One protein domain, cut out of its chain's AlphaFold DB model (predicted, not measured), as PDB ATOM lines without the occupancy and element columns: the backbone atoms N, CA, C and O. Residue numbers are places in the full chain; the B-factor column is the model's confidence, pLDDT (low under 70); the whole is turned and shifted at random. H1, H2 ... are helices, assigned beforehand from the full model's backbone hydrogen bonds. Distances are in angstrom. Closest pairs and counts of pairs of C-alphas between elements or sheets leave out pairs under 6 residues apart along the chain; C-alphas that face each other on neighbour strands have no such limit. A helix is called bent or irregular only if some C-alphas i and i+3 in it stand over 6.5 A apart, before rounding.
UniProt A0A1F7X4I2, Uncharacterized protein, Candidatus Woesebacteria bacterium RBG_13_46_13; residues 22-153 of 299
ATOM      1  N   SER A  22     258.233 202.407 151.204       90.56
ATOM      2  CA  SER A  22     259.445 202.671 151.995       90.56
ATOM      3  C   SER A  22     259.204 202.585 153.514       90.56
ATOM      4  O   SER A  22     260.115 202.265 154.289       90.56
ATOM      5  N   GLU A  23     257.962 202.807 153.954       93.75
ATOM      6  CA  GLU A  23     257.541 202.690 155.345       93.75
ATOM      7  C   GLU A  23     257.398 201.243 155.830       93.75
ATOM      8  O   GLU A  23     257.284 201.034 157.040       93.75
ATOM      9  N   HIS A  24     257.484 200.237 154.951       94.12
ATOM     10  CA  HIS A  24     257.532 198.821 155.345       94.12
ATOM     11  C   HIS A  24     258.650 198.540 156.357       94.12
ATOM     12  O   HIS A  24     258.449 197.818 157.337       94.12
ATOM     13  N   SER A  25     259.785 199.232 156.218       93.38
ATOM     14  CA  SER A  25     260.893 199.184 157.179       93.38
ATOM     15  C   SER A  25     260.460 199.471 158.626       93.38
ATOM     16  O   SER A  25     261.006 198.880 159.558       93.38
ATOM     17  N   LYS A  26     259.436 200.310 158.845       95.06
ATOM     18  CA  LYS A  26     258.888 200.589 160.182       95.06
ATOM     19  C   LYS A  26     258.217 199.355 160.791       95.06
ATOM     20  O   LYS A  26     258.403 199.104 161.978       95.06
ATOM     21  N   ILE A  27     257.496 198.569 159.986       94.44
ATOM     22  CA  ILE A  27     256.853 197.318 160.424       94.44
ATOM     23  C   ILE A  27     257.924 196.294 160.808       94.44
ATOM     24  O   ILE A  27     257.850 195.691 161.880       94.44
ATOM     25  N   VAL A  28     258.964 196.160 159.979       94.00
ATOM     26  CA  VAL A  28     260.104 195.271 160.245       94.00
ATOM     27  C   VAL A  28     260.788 195.638 161.565       94.00
ATOM     28  O   VAL A  28     261.054 194.765 162.394       94.00
ATOM     29  N   GLU A  29     261.050 196.925 161.807       93.75
ATOM     30  CA  GLU A  29     261.658 197.384 163.059       93.75
ATOM     31  C   GLU A  29     260.736 197.182 164.271       93.75
ATOM     32  O   GLU A  29     261.198 196.759 165.336       93.75
ATOM     33  N   ALA A  30     259.427 197.407 164.130       92.06
ATOM     34  CA  ALA A  30     258.457 197.135 165.189       92.06
ATOM     35  C   ALA A  30     258.392 195.634 165.538       92.06
ATOM     36  O   ALA A  30     258.375 195.267 166.720       92.06
ATOM     37  N   ALA A  31     258.442 194.749 164.540       91.19
ATOM     38  CA  ALA A  31     258.564 193.309 164.752       91.19
ATOM     39  C   ALA A  31     259.894 192.968 165.452       91.19
ATOM     40  O   ALA A  31     259.899 192.317 166.498       91.19
ATOM     41  N   LYS A  32     261.037 193.489 164.978       90.50
ATOM     42  CA  LYS A  32     262.348 193.262 165.621       90.50
ATOM     43  C   LYS A  32     262.353 193.676 167.090       90.50
ATOM     44  O   LYS A  32     262.876 192.936 167.925       90.50
ATOM     45  N   ARG A  33     261.746 194.815 167.440       89.06
ATOM     46  CA  ARG A  33     261.615 195.269 168.838       89.06
ATOM     47  C   ARG A  33     260.802 194.294 169.685       89.06
ATOM     48  O   ARG A  33     261.156 194.067 170.845       89.06
ATOM     49  N   ARG A  34     259.738 193.693 169.137       86.69
ATOM     50  CA  ARG A  34     258.954 192.662 169.833       86.69
ATOM     51  C   ARG A  34     259.821 191.449 170.161       86.69
ATOM     52  O   ARG A  34     259.916 191.097 171.336       86.69
ATOM     53  N   TYR A  35     260.500 190.884 169.169       83.69
ATOM     54  CA  TYR A  35     261.266 189.642 169.323       83.69
ATOM     55  C   TYR A  35     262.602 189.818 170.054       83.69
ATOM     56  O   TYR A  35     263.011 188.939 170.813       83.69
ATOM     57  N   SER A  36     263.227 190.995 169.947       81.75
ATOM     58  CA  SER A  36     264.385 191.360 170.775       81.75
ATOM     59  C   SER A  36     264.005 191.482 172.252       81.75
ATOM     60  O   SER A  36     264.787 191.117 173.124       81.75
ATOM     61  N   SER A  37     262.784 191.946 172.552       77.69
ATOM     62  CA  SER A  37     262.305 192.074 173.936       77.69
ATOM     63  C   SER A  37     261.926 190.750 174.612       77.69
ATOM     64  O   SER A  37     261.668 190.754 175.812       77.69
ATOM     65  N   LEU A  38     261.891 189.635 173.872       73.19
ATOM     66  CA  LEU A  38     261.566 188.305 174.406       73.19
ATOM     67  C   LEU A  38     262.797 187.540 174.935       73.19
ATOM     68  O   LEU A  38     262.627 186.669 175.779       73.19
ATOM     69  N   GLY A  39     264.017 187.908 174.516       56.28
ATOM     70  CA  GLY A  39     265.286 187.344 174.999       56.28
ATOM     71  C   GLY A  39     265.597 185.908 174.528       56.28
ATOM     72  O   GLY A  39     264.749 185.026 174.559       56.28
ATOM     73  N   GLY A  40     266.857 185.652 174.143       58.91
ATOM     74  CA  GLY A  40     267.386 184.312 173.819       58.91
ATOM     75  C   GLY A  40     267.543 183.997 172.320       58.91
ATOM     76  O   GLY A  40     266.952 184.637 171.464       58.91
ATOM     77  N   VAL A  41     268.356 182.986 171.981       54.84
ATOM     78  CA  VAL A  41     268.600 182.539 170.584       54.84
ATOM     79  C   VAL A  41     267.333 181.936 169.946       54.84
ATOM     80  O   VAL A  41     267.105 182.104 168.752       54.84
ATOM     81  N   LEU A  42     266.460 181.324 170.757       52.50
ATOM     82  CA  LEU A  42     265.147 180.797 170.349       52.50
ATOM     83  C   LEU A  42     264.117 181.893 170.005       52.50
ATOM     84  O   LEU A  42     263.112 181.597 169.363       52.50
ATOM     85  N   SER A  43     264.335 183.156 170.400       58.31
ATOM     86  CA  SER A  43     263.409 184.247 170.058       58.31
ATOM     87  C   SER A  43     263.585 184.737 168.618       58.31
ATOM     88  O   SER A  43     262.653 185.293 168.051       58.31
ATOM     89  N   TRP A  44     264.741 184.492 167.993       63.09
ATOM     90  CA  TRP A  44     264.989 184.850 166.594       63.09
ATOM     91  C   TRP A  44     264.544 183.769 165.607       63.09
ATOM     92  O   TRP A  44     264.190 184.103 164.482       63.09
ATOM     93  N   SER A  45     264.479 182.499 166.024       63.53
ATOM     94  CA  SER A  45     263.912 181.420 165.199       63.53
ATOM     95  C   SER A  45     262.399 181.544 164.985       63.53
ATOM     96  O   SER A  45     261.872 180.897 164.093       63.53
ATOM     97  N   GLY A  46     261.703 182.359 165.788       72.69
ATOM     98  CA  GLY A  46     260.278 182.674 165.618       72.69
ATOM     99  C   GLY A  46     260.006 184.040 164.982       72.69
ATOM    100  O   GLY A  46     258.876 184.520 165.069       72.69
ATOM    101  N   PHE A  47     261.029 184.706 164.428       85.38
ATOM    102  CA  PHE A  47     260.863 186.000 163.766       85.38
ATOM    103  C   PHE A  47     260.040 185.831 162.471       85.38
ATOM    104  O   PHE A  47     260.422 185.008 161.638       85.38
ATOM    105  N   PRO A  48     258.954 186.605 162.278       90.25
ATOM    106  CA  PRO A  48     257.964 186.393 161.221       90.25
ATOM    107  C   PRO A  48     258.444 187.000 159.899       90.25
ATOM    108  O   PRO A  48     257.930 188.014 159.430       90.25
ATOM    109  N   LYS A  49     259.547 186.470 159.363       92.06
ATOM    110  CA  LYS A  49     260.157 187.007 158.144       92.06
ATOM    111  C   LYS A  49     259.244 186.793 156.939       92.06
ATOM    112  O   LYS A  49     259.051 187.728 156.176       92.06
ATOM    113  N   GLU A  50     258.698 185.589 156.802       93.06
ATOM    114  CA  GLU A  50     257.829 185.219 155.682       93.06
ATOM    115  C   GLU A  50     256.605 186.133 155.635       93.06
ATOM    116  O   GLU A  50     256.327 186.729 154.603       93.06
ATOM    117  N   GLU A  51     255.951 186.375 156.772       95.50
ATOM    118  CA  GLU A  51     254.781 187.248 156.809       95.50
ATOM    119  C   GLU A  51     255.113 188.708 156.473       95.50
ATOM    120  O   GLU A  51     254.302 189.413 155.876       95.50
ATOM    121  N   LEU A  52     256.304 189.185 156.847       95.44
ATOM    122  CA  LEU A  52     256.762 190.524 156.473       95.44
ATOM    123  C   LEU A  52     257.050 190.630 154.971       95.44
ATOM    124  O   LEU A  52     256.755 191.678 154.392       95.44
ATOM    125  N   ASP A  53     257.619 189.587 154.369       95.06
ATOM    126  CA  ASP A  53     257.908 189.529 152.934       95.06
ATOM    127  C   ASP A  53     256.594 189.499 152.125       95.06
ATOM    128  O   ASP A  53     256.439 190.286 151.193       95.06
ATOM    129  N   GLU A  54     255.598 188.712 152.545       95.44
ATOM    130  CA  GLU A  54     254.257 188.686 151.930       95.44
ATOM    131  C   GLU A  54     253.566 190.059 151.996       95.44
ATOM    132  O   GLU A  54     253.072 190.578 150.994       95.44
ATOM    133  N   ILE A  55     253.612 190.726 153.160       95.88
ATOM    134  CA  ILE A  55     253.058 192.083 153.310       95.88
ATOM    135  C   ILE A  55     253.761 193.083 152.384       95.88
ATOM    136  O   ILE A  55     253.117 194.005 151.878       95.88
ATOM    137  N   TYR A  56     255.073 192.935 152.174       95.69
ATOM    138  CA  TYR A  56     255.815 193.785 151.245       95.69
ATOM    139  C   TYR A  56     255.327 193.586 149.808       95.69
ATOM    140  O   TYR A  56     255.017 194.568 149.136       95.69
ATOM    141  N   VAL A  57     255.237 192.330 149.355       93.38
ATOM    142  CA  VAL A  57     254.807 191.979 147.992       93.38
ATOM    143  C   VAL A  57     253.400 192.505 147.719       93.38
ATOM    144  O   VAL A  57     253.184 193.186 146.714       93.38
ATOM    145  N   TRP A  58     252.470 192.279 148.649       92.50
ATOM    146  CA  TRP A  58     251.115 192.817 148.558       92.50
ATOM    147  C   TRP A  58     251.104 194.344 148.426       92.50
ATOM    148  O   TRP A  58     250.447 194.905 147.550       92.50
ATOM    149  N   TRP A  59     251.830 195.045 149.300       94.38
ATOM    150  CA  TRP A  59     251.832 196.507 149.329       94.38
ATOM    151  C   TRP A  59     252.467 197.100 148.061       94.38
ATOM    152  O   TRP A  59     251.936 198.067 147.514       94.38
ATOM    153  N   ASP A  60     253.532 196.496 147.535       92.88
ATOM    154  CA  ASP A  60     254.127 196.895 146.252       92.88
ATOM    155  C   ASP A  60     253.138 196.709 145.081       92.88
ATOM    156  O   ASP A  60     253.018 197.568 144.204       92.88
ATOM    157  N   GLY A  61     252.348 195.629 145.113       89.31
ATOM    158  CA  GLY A  61     251.314 195.321 144.120       89.31
ATOM    159  C   GLY A  61     249.998 196.098 144.267       89.31
ATOM    160  O   GLY A  61     249.252 196.217 143.289       89.31
ATOM    161  N   TYR A  62     249.720 196.678 145.441       90.44
ATOM    162  CA  TYR A  62     248.402 197.214 145.819       90.44
ATOM    163  C   TYR A  62     247.821 198.216 144.819       90.44
ATOM    164  O   TYR A  62     246.609 198.243 144.603       90.44
ATOM    165  N   LYS A  63     248.664 199.024 144.164       89.75
ATOM    166  CA  LYS A  63     248.195 200.009 143.182       89.75
ATOM    167  C   LYS A  63     247.355 199.365 142.071       89.75
ATOM    168  O   LYS A  63     246.339 199.929 141.691       89.75
ATOM    169  N   LYS A  64     247.738 198.178 141.589       88.25
ATOM    170  CA  LYS A  64     246.979 197.461 140.551       88.25
ATOM    171  C   LYS A  64     245.601 197.036 141.060       88.25
ATOM    172  O   LYS A  64     244.610 197.197 140.352       88.25
ATOM    173  N   THR A  65     245.533 196.524 142.286       90.06
ATOM    174  CA  THR A  65     244.276 196.124 142.935       90.06
ATOM    175  C   THR A  65     243.365 197.328 143.169       90.06
ATOM    176  O   THR A  65     242.176 197.273 142.866       90.06
ATOM    177  N   GLU A  66     243.917 198.448 143.638       91.50
ATOM    178  CA  GLU A  66     243.164 199.690 143.828       91.50
ATOM    179  C   GLU A  66     242.657 200.264 142.496       91.50
ATOM    180  O   GLU A  66     241.498 200.672 142.423       91.50
ATOM    181  N   ASP A  67     243.464 200.228 141.432       91.69
ATOM    182  CA  ASP A  67     243.039 200.641 140.089       91.69
ATOM    183  C   ASP A  67     241.846 199.787 139.602       91.69
ATOM    184  O   ASP A  67     240.862 200.334 139.097       91.69
ATOM    185  N   LYS A  68     241.873 198.456 139.808       92.44
ATOM    186  CA  LYS A  68     240.729 197.574 139.495       92.44
ATOM    187  C   LYS A  68     239.492 197.928 140.333       92.44
ATOM    188  O   LYS A  68     238.410 198.091 139.774       92.44
ATOM    189  N   LEU A  69     239.639 198.118 141.648       93.44
ATOM    190  CA  LEU A  69     238.535 198.497 142.545       93.44
ATOM    191  C   LEU A  69     237.883 199.830 142.149       93.44
ATOM    192  O   LEU A  69     236.661 199.963 142.241       93.44
ATOM    193  N   GLN A  70     238.676 200.805 141.696       93.88
ATOM    194  CA  GLN A  70     238.177 202.095 141.212       93.88
ATOM    195  C   GLN A  70     237.425 201.964 139.886       93.88
ATOM    196  O   GLN A  70     236.349 202.545 139.732       93.88
ATOM    197  N   ARG A  71     237.948 201.180 138.935       95.12
ATOM    198  CA  ARG A  71     237.246 200.871 137.677       95.12
ATOM    199  C   ARG A  71     235.891 200.218 137.949       95.12
ATOM    200  O   ARG A  71     234.884 200.625 137.371       95.12
ATOM    201  N   PHE A  72     235.850 199.291 138.898       94.56
ATOM    202  CA  PHE A  72     234.625 198.631 139.336       94.56
ATOM    203  C   PHE A  72     233.600 199.622 139.913       94.56
ATOM    204  O   PHE A  72     232.425 199.602 139.546       94.56
ATOM    205  N   GLU A  73     234.042 200.558 140.759       94.19
ATOM    206  CA  GLU A  73     233.188 201.617 141.312       94.19
ATOM    207  C   GLU A  73     232.596 202.522 140.214       94.19
ATOM    208  O   GLU A  73     231.413 202.881 140.268       94.19
ATOM    209  N   ILE A  74     233.384 202.843 139.180       95.81
ATOM    210  CA  ILE A  74     232.928 203.598 138.001       95.81
ATOM    211  C   ILE A  74     231.855 202.817 137.234       95.81
ATOM    212  O   ILE A  74     230.831 203.391 136.853       95.81
ATOM    213  N   VAL A  75     232.066 201.515 137.022       96.50
ATOM    214  CA  VAL A  75     231.114 200.624 136.344       96.50
ATOM    215  C   VAL A  75     229.776 200.588 137.082       96.50
ATOM    216  O   VAL A  75     228.739 200.863 136.471       96.50
ATOM    217  N   MET A  76     229.788 200.354 138.396       94.75
ATOM    218  CA  MET A  76     228.576 200.331 139.226       94.75
ATOM    219  C   MET A  76     227.851 201.683 139.245       94.75
ATOM    220  O   MET A  76     226.623 201.741 139.208       94.75
ATOM    221  N   SER A  77     228.603 202.785 139.242       94.12
ATOM    222  CA  SER A  77     228.048 204.146 139.268       94.12
ATOM    223  C   SER A  77     227.571 204.645 137.900       94.12
ATOM    224  O   SER A  77     227.017 205.741 137.798       94.12
ATOM    225  N   SER A  78     227.776 203.874 136.829       94.88
ATOM    226  CA  SER A  78     227.480 204.302 135.456       94.88
ATOM    227  C   SER A  78     225.985 204.476 135.161       94.88
ATOM    228  O   SER A  78     225.632 205.155 134.196       94.88
ATOM    229  N   GLY A  79     225.109 203.823 135.938       93.06
ATOM    230  CA  GLY A  79     223.665 203.761 135.687       93.06
ATOM    231  C   GLY A  79     223.277 203.010 134.405       93.06
ATOM    232  O   GLY A  79     222.141 203.125 133.951       93.06
ATOM    233  N   LYS A  80     224.219 202.286 133.786       95.06
ATOM    234  CA  LYS A  80     224.025 201.574 132.510       95.06
ATOM    235  C   LYS A  80     223.884 200.062 132.659       95.06
ATOM    236  O   LYS A  80     223.529 199.405 131.682       95.06
ATOM    237  N   LEU A  81     224.184 199.527 133.839       96.50
ATOM    238  CA  LEU A  81     224.081 198.101 134.113       96.50
ATOM    239  C   LEU A  81     222.611 197.672 134.195       96.50
ATOM    240  O   LEU A  81     221.798 198.407 134.762       96.50
ATOM    241  N   PRO A  82     222.264 196.492 133.661       96.00
ATOM    242  CA  PRO A  82     221.026 195.817 134.025       96.00
ATOM    243  C   PRO A  82     220.953 195.555 135.540       96.00
ATOM    244  O   PRO A  82     221.983 195.452 136.206       96.00
ATOM    245  N   GLU A  83     219.740 195.432 136.079       95.75
ATOM    246  CA  GLU A  83     219.498 195.349 137.530       95.75
ATOM    247  C   GLU A  83     220.200 194.151 138.192       95.75
ATOM    248  O   GLU A  83     220.984 194.353 139.114       95.75
ATOM    249  N   LEU A  84     219.995 192.929 137.678       96.81
ATOM    250  CA  LEU A  84     220.580 191.708 138.259       96.81
ATOM    251  C   LEU A  84     222.113 191.744 138.250       96.81
ATOM    252  O   LEU A  84     222.760 191.442 139.248       96.81
ATOM    253  N   GLU A  85     222.693 192.138 137.118       97.31
ATOM    254  CA  GLU A  85     224.133 192.286 136.955       97.31
ATOM    255  C   GLU A  85     224.682 193.361 137.898       97.31
ATOM    256  O   GLU A  85     225.720 193.154 138.511       97.31
ATOM    257  N   GLY A  86     223.981 194.486 138.061       96.56
ATOM    258  CA  GLY A  86     224.371 195.545 138.989       96.56
ATOM    259  C   GLY A  86     224.367 195.101 140.454       96.56
ATOM    260  O   GLY A  86     225.303 195.422 141.186       96.56
ATOM    261  N   GLU A  87     223.347 194.354 140.880       95.44
ATOM    262  CA  GLU A  87     223.261 193.812 142.242       95.44
ATOM    263  C   GLU A  87     224.384 192.814 142.535       95.44
ATOM    264  O   GLU A  87     225.035 192.912 143.577       95.44
ATOM    265  N   GLN A  88     224.651 191.891 141.609       95.44
ATOM    266  CA  GLN A  88     225.717 190.906 141.782       95.44
ATOM    267  C   GLN A  88     227.102 191.539 141.725       95.44
ATOM    268  O   GLN A  88     227.891 191.329 142.635       95.44
ATOM    269  N   LEU A  89     227.376 192.398 140.738       95.94
ATOM    270  CA  LEU A  89     228.645 193.128 140.646       95.94
ATOM    271  C   LEU A  89     228.943 193.905 141.933       95.94
ATOM    272  O   LEU A  89     230.081 193.937 142.395       95.94
ATOM    273  N   LYS A  90     227.919 194.492 142.556       95.19
ATOM    274  CA  LYS A  90     228.081 195.149 143.852       95.19
ATOM    275  C   LYS A  90     228.509 194.182 144.953       95.19
ATOM    276  O   LYS A  90     229.388 194.533 145.735       95.19
ATOM    277  N   LYS A  91     227.906 192.994 145.015       94.12
ATOM    278  CA  LYS A  91     228.283 191.956 145.977       94.12
ATOM    279  C   LYS A  91     229.741 191.519 145.772       94.12
ATOM    280  O   LYS A  91     230.506 191.580 146.728       94.12
ATOM    281  N   GLU A  92     230.139 191.206 144.539       93.75
ATOM    282  CA  GLU A  92     231.526 190.829 144.196       93.75
ATOM    283  C   GLU A  92     232.529 191.931 144.576       93.75
ATOM    284  O   GLU A  92     233.601 191.682 145.131       93.75
ATOM    285  N   TRP A  93     232.169 193.196 144.330       94.69
ATOM    286  CA  TRP A  93     233.001 194.324 144.733       94.69
ATOM    287  C   TRP A  93     233.142 194.437 146.251       94.69
ATOM    288  O   TRP A  93     234.240 194.709 146.734       94.69
ATOM    289  N   GLU A  94     232.065 194.240 147.013       93.94
ATOM    290  CA  GLU A  94     232.097 194.279 148.479       93.94
ATOM    291  C   GLU A  94     232.940 193.133 149.065       93.94
ATOM    292  O   GLU A  94     233.701 193.374 150.009       93.94
ATOM    293  N   GLU A  95     232.867 191.934 148.478       92.88
ATOM    294  CA  GLU A  95     233.631 190.750 148.895       92.88
ATOM    295  C   GLU A  95     235.147 190.953 148.789       92.88
ATOM    296  O   GLU A  95     235.875 190.512 149.674       92.88
ATOM    297  N   ILE A  96     235.627 191.716 147.800       93.69
ATOM    298  CA  ILE A  96     237.051 192.079 147.691       93.69
ATOM    299  C   ILE A  96     237.378 193.367 148.451       93.69
ATOM    300  O   ILE A  96     238.399 193.462 149.141       93.69
ATOM    301  N   ARG A  97     236.527 194.395 148.351       93.81
ATOM    302  CA  ARG A  97     236.821 195.722 148.909       93.81
ATOM    303  C   ARG A  97     236.970 195.685 150.424       93.81
ATOM    304  O   ARG A  97     237.868 196.338 150.958       93.81
ATOM    305  N   VAL A  98     236.094 194.962 151.122       93.69
ATOM    306  CA  VAL A  98     236.078 194.932 152.591       93.69
ATOM    307  C   VAL A  98     237.363 194.311 153.164       93.69
ATOM    308  O   VAL A  98     237.985 194.957 154.020       93.69
ATOM    309  N   PRO A  99     237.825 193.131 152.703       94.62
ATOM    310  CA  PRO A  99     239.129 192.592 153.086       94.62
ATOM    311  C   PRO A  99     240.297 193.513 152.730       94.62
ATOM    312  O   PRO A  99     241.142 193.758 153.590       94.62
ATOM    313  N   VAL A 100     240.321 194.101 151.528       94.81
ATOM    314  CA  VAL A 100     241.388 195.031 151.109       94.81
ATOM    315  C   VAL A 100     241.475 196.245 152.039       94.81
ATOM    316  O   VAL A 100     242.555 196.593 152.520       94.81
ATOM    317  N   ASP A 101     240.342 196.868 152.374       94.81
ATOM    318  CA  ASP A 101     240.313 197.991 153.316       94.81
ATOM    319  C   ASP A 101     240.746 197.563 154.734       94.81
ATOM    320  O   ASP A 101     241.387 198.340 155.452       94.81
ATOM    321  N   SER A 102     240.433 196.330 155.146       94.94
ATOM    322  CA  SER A 102     240.882 195.751 156.420       94.94
ATOM    323  C   SER A 102     242.399 195.539 156.451       94.94
ATOM    324  O   SER A 102     243.057 195.963 157.406       94.94
ATOM    325  N   ILE A 103     242.966 194.950 155.395       95.56
ATOM    326  CA  ILE A 103     244.411 194.763 155.214       95.56
ATOM    327  C   ILE A 103     245.118 196.119 155.289       95.56
ATOM    328  O   ILE A 103     246.033 196.306 156.094       95.56
ATOM    329  N   ASN A 104     244.635 197.104 154.529       94.94
ATOM    330  CA  ASN A 104     245.243 198.430 154.471       94.94
ATOM    331  C   ASN A 104     245.223 199.142 155.822       94.94
ATOM    332  O   ASN A 104     246.207 199.772 156.220       94.94
ATOM    333  N   ARG A 105     244.117 199.025 156.563       95.31
ATOM    334  CA  ARG A 105     244.017 199.570 157.920       95.31
ATOM    335  C   ARG A 105     245.042 198.931 158.852       95.31
ATOM    336  O   ARG A 105     245.722 199.657 159.573       95.31
ATOM    337  N   GLN A 106     245.189 197.609 158.809       95.44
ATOM    338  CA  GLN A 106     246.140 196.893 159.660       95.44
ATOM    339  C   GLN A 106     247.594 197.239 159.317       95.44
ATOM    340  O   GLN A 106     248.381 197.498 160.224       95.44
ATOM    341  N   ILE A 107     247.942 197.364 158.031       95.00
ATOM    342  CA  ILE A 107     249.273 197.833 157.607       95.00
ATOM    343  C   ILE A 107     249.554 199.240 158.162       95.00
ATOM    344  O   ILE A 107     250.615 199.477 158.742       95.00
ATOM    345  N   VAL A 108     248.595 200.170 158.057       94.88
ATOM    346  CA  VAL A 108     248.720 201.529 158.621       94.88
ATOM    347  C   VAL A 108     248.872 201.511 160.146       94.88
ATOM    348  O   VAL A 108     249.591 202.338 160.711       94.88
ATOM    349  N   GLU A 109     248.201 200.598 160.842       94.94
ATOM    350  CA  GLU A 109     248.371 200.425 162.287       94.94
ATOM    351  C   GLU A 109     249.764 199.886 162.625       94.94
ATOM    352  O   GLU A 109     250.413 200.391 163.544       94.94
ATOM    353  N   PHE A 110     250.266 198.918 161.856       95.62
ATOM    354  CA  PHE A 110     251.588 198.333 162.061       95.62
ATOM    355  C   PHE A 110     252.720 199.344 161.861       95.62
ATOM    356  O   PHE A 110     253.671 199.333 162.640       95.62
ATOM    357  N   THR A 111     252.619 200.260 160.891       94.44
ATOM    358  CA  THR A 111     253.651 201.298 160.677       94.44
ATOM    359  C   THR A 111     253.734 202.319 161.812       94.44
ATOM    360  O   THR A 111     254.750 203.005 161.953       94.44
ATOM    361  N   ARG A 112     252.678 202.426 162.625       94.31
ATOM    362  CA  ARG A 112     252.585 203.330 163.783       94.31
ATOM    363  C   ARG A 112     252.832 202.624 165.113       94.31
ATOM    364  O   ARG A 112     252.915 203.291 166.141       94.31
ATOM    365  N   ALA A 113     252.915 201.296 165.113       92.94
ATOM    366  CA  ALA A 113     253.061 200.508 166.322       92.94
ATOM    367  C   ALA A 113     254.513 200.497 166.820       92.94
ATOM    368  O   ALA A 113     255.461 200.338 166.055       92.94
ATOM    369  N   ASP A 114     254.693 200.568 168.140       91.56
ATOM    370  CA  ASP A 114     256.016 200.404 168.754       91.56
ATOM    371  C   ASP A 114     256.531 198.961 168.659       91.56
ATOM    372  O   ASP A 114     257.744 198.727 168.614       91.56
ATOM    373  N   LYS A 115     255.601 197.996 168.666       90.62
ATOM    374  CA  LYS A 115     255.835 196.551 168.576       90.62
ATOM    375  C   LYS A 115     254.703 195.887 167.794       90.62
ATOM    376  O   LYS A 115     253.539 196.199 168.033       90.62
ATOM    377  N   VAL A 116     255.041 194.919 166.944       91.00
ATOM    378  CA  VAL A 116     254.070 194.101 166.198       91.00
ATOM    379  C   VAL A 116     254.283 192.625 166.527       91.00
ATOM    380  O   VAL A 116     255.417 192.167 166.659       91.00
ATOM    381  N   GLU A 117     253.188 191.897 166.730       88.75
ATOM    382  CA  GLU A 117     253.199 190.470 167.065       88.75
ATOM    383  C   GLU A 117     253.040 189.613 165.804       88.75
ATOM    384  O   GLU A 117     252.256 189.961 164.923       88.75
ATOM    385  N   GLY A 118     253.755 188.483 165.728       85.12
ATOM    386  CA  GLY A 118     253.728 187.600 164.555       85.12
ATOM    387  C   GLY A 118     252.339 187.051 164.218       85.12
ATOM    388  O   GLY A 118     251.973 187.000 163.054       85.12
ATOM    389  N   ASN A 119     251.509 186.746 165.220       89.56
ATOM    390  CA  ASN A 119     250.125 186.305 165.001       89.56
ATOM    391  C   ASN A 119     249.258 187.356 164.280       89.56
ATOM    392  O   ASN A 119     248.382 186.990 163.503       89.56
ATOM    393  N   LYS A 120     249.499 188.654 164.511       92.69
ATOM    394  CA  LYS A 120     248.799 189.734 163.800       92.69
ATOM    395  C   LYS A 120     249.257 189.832 162.349       92.69
ATOM    396  O   LYS A 120     248.421 190.025 161.478       92.69
ATOM    397  N   LEU A 121     250.557 189.664 162.098       93.88
ATOM    398  CA  LEU A 121     251.102 189.604 160.738       93.88
ATOM    399  C   LEU A 121     250.514 188.405 159.981       93.88
ATOM    400  O   LEU A 121     249.967 188.590 158.901       93.88
ATOM    401  N   GLY A 122     250.505 187.217 160.595       93.12
ATOM    402  CA  GLY A 122     249.905 186.016 160.009       93.12
ATOM    403  C   GLY A 122     248.411 186.171 159.706       93.12
ATOM    404  O   GLY A 122     247.954 185.763 158.645       93.12
ATOM    405  N   SER A 123     247.647 186.832 160.583       94.38
ATOM    406  CA  SER A 123     246.230 187.121 160.316       94.38
ATOM    407  C   SER A 123     246.024 188.036 159.108       94.38
ATOM    408  O   SER A 123     245.043 187.863 158.392       94.38
ATOM    409  N   VAL A 124     246.904 189.018 158.896       96.00
ATOM    410  CA  VAL A 124     246.844 189.905 157.725       96.00
ATOM    411  C   VAL A 124     247.224 189.156 156.455       96.00
ATOM    412  O   VAL A 124     246.546 189.308 155.448       96.00
ATOM    413  N   VAL A 125     248.257 188.317 156.514       96.31
ATOM    414  CA  VAL A 125     248.686 187.498 155.373       96.31
ATOM    415  C   VAL A 125     247.604 186.508 154.952       96.31
ATOM    416  O   VAL A 125     247.389 186.326 153.762       96.31
ATOM    417  N   ASN A 126     246.871 185.911 155.894       95.06
ATOM    418  CA  ASN A 126     245.740 185.051 155.540       95.06
ATOM    419  C   ASN A 126     244.653 185.829 154.787       95.06
ATOM    420  O   ASN A 126     244.191 185.357 153.760       95.06
ATOM    421  N   LEU A 127     244.324 187.053 155.220       94.56
ATOM    422  CA  LEU A 127     243.387 187.903 154.476       94.56
ATOM    423  C   LEU A 127     243.908 188.261 153.075       94.56
ATOM    424  O   LEU A 127     243.110 188.369 152.153       94.56
ATOM    425  N   MET A 128     245.218 188.476 152.911       95.00
ATOM    426  CA  MET A 128     245.820 188.733 151.594       95.00
ATOM    427  C   MET A 128     245.639 187.534 150.664       95.00
ATOM    428  O   MET A 128     245.208 187.720 149.534       95.00
ATOM    429  N   LYS A 129     245.883 186.317 151.167       92.88
ATOM    430  CA  LYS A 129     245.671 185.070 150.418       92.88
ATOM    431  C   LYS A 129     244.213 184.887 150.020       92.88
ATOM    432  O   LYS A 129     243.951 184.625 148.855       92.88
ATOM    433  N   ASP A 130     243.288 185.115 150.952       91.12
ATOM    434  CA  ASP A 130     241.856 185.058 150.655       91.12
ATOM    435  C   ASP A 130     241.492 186.047 149.533       91.12
ATOM    436  O   ASP A 130     240.694 185.725 148.657       91.12
ATOM    437  N   VAL A 131     242.077 187.253 149.513       92.69
ATOM    438  CA  VAL A 131     241.843 188.187 148.402       92.69
ATOM    439  C   VAL A 131     242.462 187.674 147.108       92.69
ATOM    440  O   VAL A 131     241.767 187.667 146.096       92.69
ATOM    441  N   ASP A 132     243.726 187.249 147.128       89.62
ATOM    442  CA  ASP A 132     244.437 186.765 145.940       89.62
ATOM    443  C   ASP A 132     243.714 185.584 145.275       89.62
ATOM    444  O   ASP A 132     243.569 185.578 144.055       89.62
ATOM    445  N   GLU A 133     243.173 184.648 146.062       87.31
ATOM    446  CA  GLU A 133     242.367 183.517 145.578       87.31
ATOM    447  C   GLU A 133     241.086 183.960 144.851       87.31
ATOM    448  O   GLU A 133     240.630 183.277 143.939       87.31
ATOM    449  N   ASN A 134     240.521 185.115 145.209       88.56
ATOM    450  CA  ASN A 134     239.291 185.639 144.609       88.56
ATOM    451  C   ASN A 134     239.544 186.725 143.542       88.56
ATOM    452  O   ASN A 134     238.604 187.203 142.901       88.56
ATOM    453  N   LEU A 135     240.799 187.147 143.325       87.06
ATOM    454  CA  LEU A 135     241.125 188.223 142.379       87.06
ATOM    455  C   LEU A 135     240.840 187.856 140.925       87.06
ATOM    456  O   LEU A 135     240.613 188.761 140.111       87.06
ATOM    457  N   SER A 136     240.896 186.573 140.587       85.38
ATOM    458  CA  SER A 136     240.709 186.107 139.220       85.38
ATOM    459  C   SER A 136     239.228 186.245 138.821       85.38
ATOM    460  O   SER A 136     238.906 187.100 137.989       85.38
ATOM    461  N   TRP A 137     238.314 185.639 139.587       89.25
ATOM    462  CA  TRP A 137     236.867 185.835 139.442       89.25
ATOM    463  C   TRP A 137     236.452 187.314 139.516       89.25
ATOM    464  O   TRP A 137     235.680 187.804 138.687       89.25
ATOM    465  N   PHE A 138     237.030 188.086 140.443       91.56
ATOM    466  CA  PHE A 138     236.806 189.534 140.517       91.56
ATOM    467  C   PHE A 138     237.209 190.267 139.224       91.56
ATOM    468  O   PHE A 138     236.564 191.241 138.819       91.56
ATOM    469  N   THR A 139     238.269 189.809 138.555       91.25
ATOM    470  CA  THR A 139     238.710 190.349 137.264       91.25
ATOM    471  C   THR A 139     237.693 190.038 136.168       91.25
ATOM    472  O   THR A 139     237.335 190.952 135.423       91.25
ATOM    473  N   GLN A 140     237.145 188.821 136.133       91.94
ATOM    474  CA  GLN A 140     236.103 188.439 135.177       91.94
ATOM    475  C   GLN A 140     234.797 189.211 135.396       91.94
ATOM    476  O   GLN A 140     234.205 189.736 134.446       91.94
ATOM    477  N   ALA A 141     234.388 189.386 136.654       95.00
ATOM    478  CA  ALA A 141     233.250 190.220 137.021       95.00
ATOM    479  C   ALA A 141     233.439 191.674 136.541       95.00
ATOM    480  O   ALA A 141     232.544 192.254 135.915       95.00
ATOM    481  N   LEU A 142     234.626 192.258 136.757       96.06
ATOM    482  CA  LEU A 142     234.948 193.602 136.267       96.06
ATOM    483  C   LEU A 142     234.923 193.677 134.734       96.06
ATOM    484  O   LEU A 142     234.343 194.617 134.184       96.06
ATOM    485  N   ALA A 143     235.524 192.700 134.049       95.94
ATOM    486  CA  ALA A 143     235.557 192.623 132.590       95.94
ATOM    487  C   ALA A 143     234.141 192.633 132.004       95.94
ATOM    488  O   ALA A 143     233.837 193.425 131.104       95.94
ATOM    489  N   LEU A 144     233.251 191.809 132.567       96.88
ATOM    490  CA  LEU A 144     231.842 191.786 132.199       96.88
ATOM    491  C   LEU A 144     231.195 193.141 132.448       96.88
ATOM    492  O   LEU A 144     230.633 193.718 131.519       96.88
ATOM    493  N   GLY A 145     231.308 193.689 133.657       97.62
ATOM    494  CA  GLY A 145     230.724 194.984 133.988       97.62
ATOM    495  C   GLY A 145     231.138 196.092 133.008       97.62
ATOM    496  O   GLY A 145     230.289 196.839 132.512       97.62
ATOM    497  N   GLU A 146     232.419 196.159 132.645       97.88
ATOM    498  CA  GLU A 146     232.910 197.104 131.642       97.88
ATOM    499  C   GLU A 146     232.368 196.835 130.237       97.88
ATOM    500  O   GLU A 146     231.980 197.782 129.544       97.88
ATOM    501  N   ALA A 147     232.302 195.572 129.814       97.81
ATOM    502  CA  ALA A 147     231.763 195.199 128.512       97.81
ATOM    503  C   ALA A 147     230.271 195.562 128.391       97.81
ATOM    504  O   ALA A 147     229.848 196.118 127.370       97.81
ATOM    505  N   LEU A 148     229.474 195.334 129.443       97.69
ATOM    506  CA  LEU A 148     228.053 195.694 129.476       97.69
ATOM    507  C   LEU A 148     227.872 197.216 129.394       97.69
ATOM    508  O   LEU A 148     227.055 197.706 128.614       97.69
ATOM    509  N   VAL A 149     228.670 197.981 130.146       97.50
ATOM    510  CA  VAL A 149     228.630 199.453 130.127       97.50
ATOM    511  C   VAL A 149     229.034 200.012 128.762       97.50
ATOM    512  O   VAL A 149     228.391 200.949 128.268       97.50
ATOM    513  N   ALA A 150     230.080 199.454 128.149       96.75
ATOM    514  CA  ALA A 150     230.599 199.894 126.857       96.75
ATOM    515  C   ALA A 150     229.615 199.624 125.712       96.75
ATOM    516  O   ALA A 150     229.466 200.455 124.817       96.75
ATOM    517  N   THR A 151     228.909 198.493 125.758       96.25
ATOM    518  CA  THR A 151     228.039 198.027 124.664       96.25
ATOM    519  C   THR A 151     226.550 198.309 124.892       96.25
ATOM    520  O   THR A 151     225.719 197.979 124.041       96.25
ATOM    521  N   ARG A 152     226.186 198.964 126.008       94.75
ATOM    522  CA  ARG A 152     224.788 199.198 126.414       94.75
ATOM    523  C   ARG A 152     223.924 199.866 125.346       94.75
ATOM    524  O   ARG A 152     222.762 199.513 125.189       94.75
ATOM    525  N   ALA A 153     224.473 200.837 124.615       92.62
ATOM    526  CA  ALA A 153     223.723 201.562 123.587       92.62
ATOM    527  C   ALA A 153     223.282 200.653 122.423       92.62
ATOM    528  O   ALA A 153     222.220 200.861 121.842       92.62
TER     529      ALA A 153
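This is residues 22 to 153 of the 299 residues of an uncharacterized protein of Candidatus Woesebacteria bacterium RBG_13_46_13 (UniProt A0A1F7X4I2). This model is a slender rod in which three long helices, H2, H3 and H4, run to and fro along the length, and the shorter H1 with the loop of residues 37 to 48 makes one end. H2 and H4 are each bent and run the same general way, while H3 runs back between them in the chain; both arms of H4 and the second arm of H2 pack on H3, partly aligned and partly crossed. The printed part has 132 residues with four named helices, in the order H1, H2, H3, H4, and no named strand; its class is all helix. It is loose, with a radius of gyration of the C-alphas of 18.8 A, and spans 68 by 22 by 18 A.

H4, residues 118 to 151, was assigned as one helix by its hydrogen bonds but is bent: C-alphas 133 and 136 are 7.1 A apart. Its arms are H4a, residues 118 to 133, 22.5 A long from C-alpha 118 at (253.728, 187.600, 164.555), and H4b, residues 136 to 151, 22.7 A long, ending at C-alpha 151 at (228.039, 198.027, 124.664). H3, residues 83 to 112, is 43.0 A long and neither bent nor irregular, but only just: C-alphas 95 and 98 are 6.1 A apart. H2, residues 49 to 76, was likewise assigned as one helix but is bent, with C-alphas 60 and 63 7.4 A apart; its arms are H2a, residues 49 to 60, and H2b, residues 63 to 76. H1, residues 22 to 36, begins at C-alpha 22 at (259.445, 202.671, 151.995) and is 22.5 A long.

H3 and H2, its arms taken together, are the hubs, touching three helices each. H3 and H4a form a hairpin at a shallow tilt of 25 degrees, closest at the C-alphas of Ile 103 and Val 124, 6.0 A. H4b touches H3 at a steep tilt of 50 degrees, closest at the C-alphas of Leu 89 and Ala 141, 6.5 A. H2b and H3 form a hairpin at a shallow tilt of 33 degrees, only just short of steep; the C-alphas of Met 76 and Gly 86 are closest, 6.4 A. H2a touches H4a, with the C-alphas of Glu 51 and Leu 121 closest at 5.9 A, and H2b touches H4b, with those of Phe 72 and Leu 142 closest at 5.9 A. H1 touches H3 through residues 110 to 112 of H3 alone, closest at the C-alphas of Ile 27 and Thr 111, 5.1 A. Every O i to N i+4 pair is within hydrogen-bond range in H2a, H2b, H4a and H4b; in H1 it is 9 of 11 and in H3 24 of 26.

The C-alphas of Gly 40 and Ala 153 are the two farthest apart, 68.8 A. The printed part has no cut. The link from H1 to H2 is long, 12 residues. Residues 39 to 45 are under 70 in pLDDT; the mean of the printed part is 91.0.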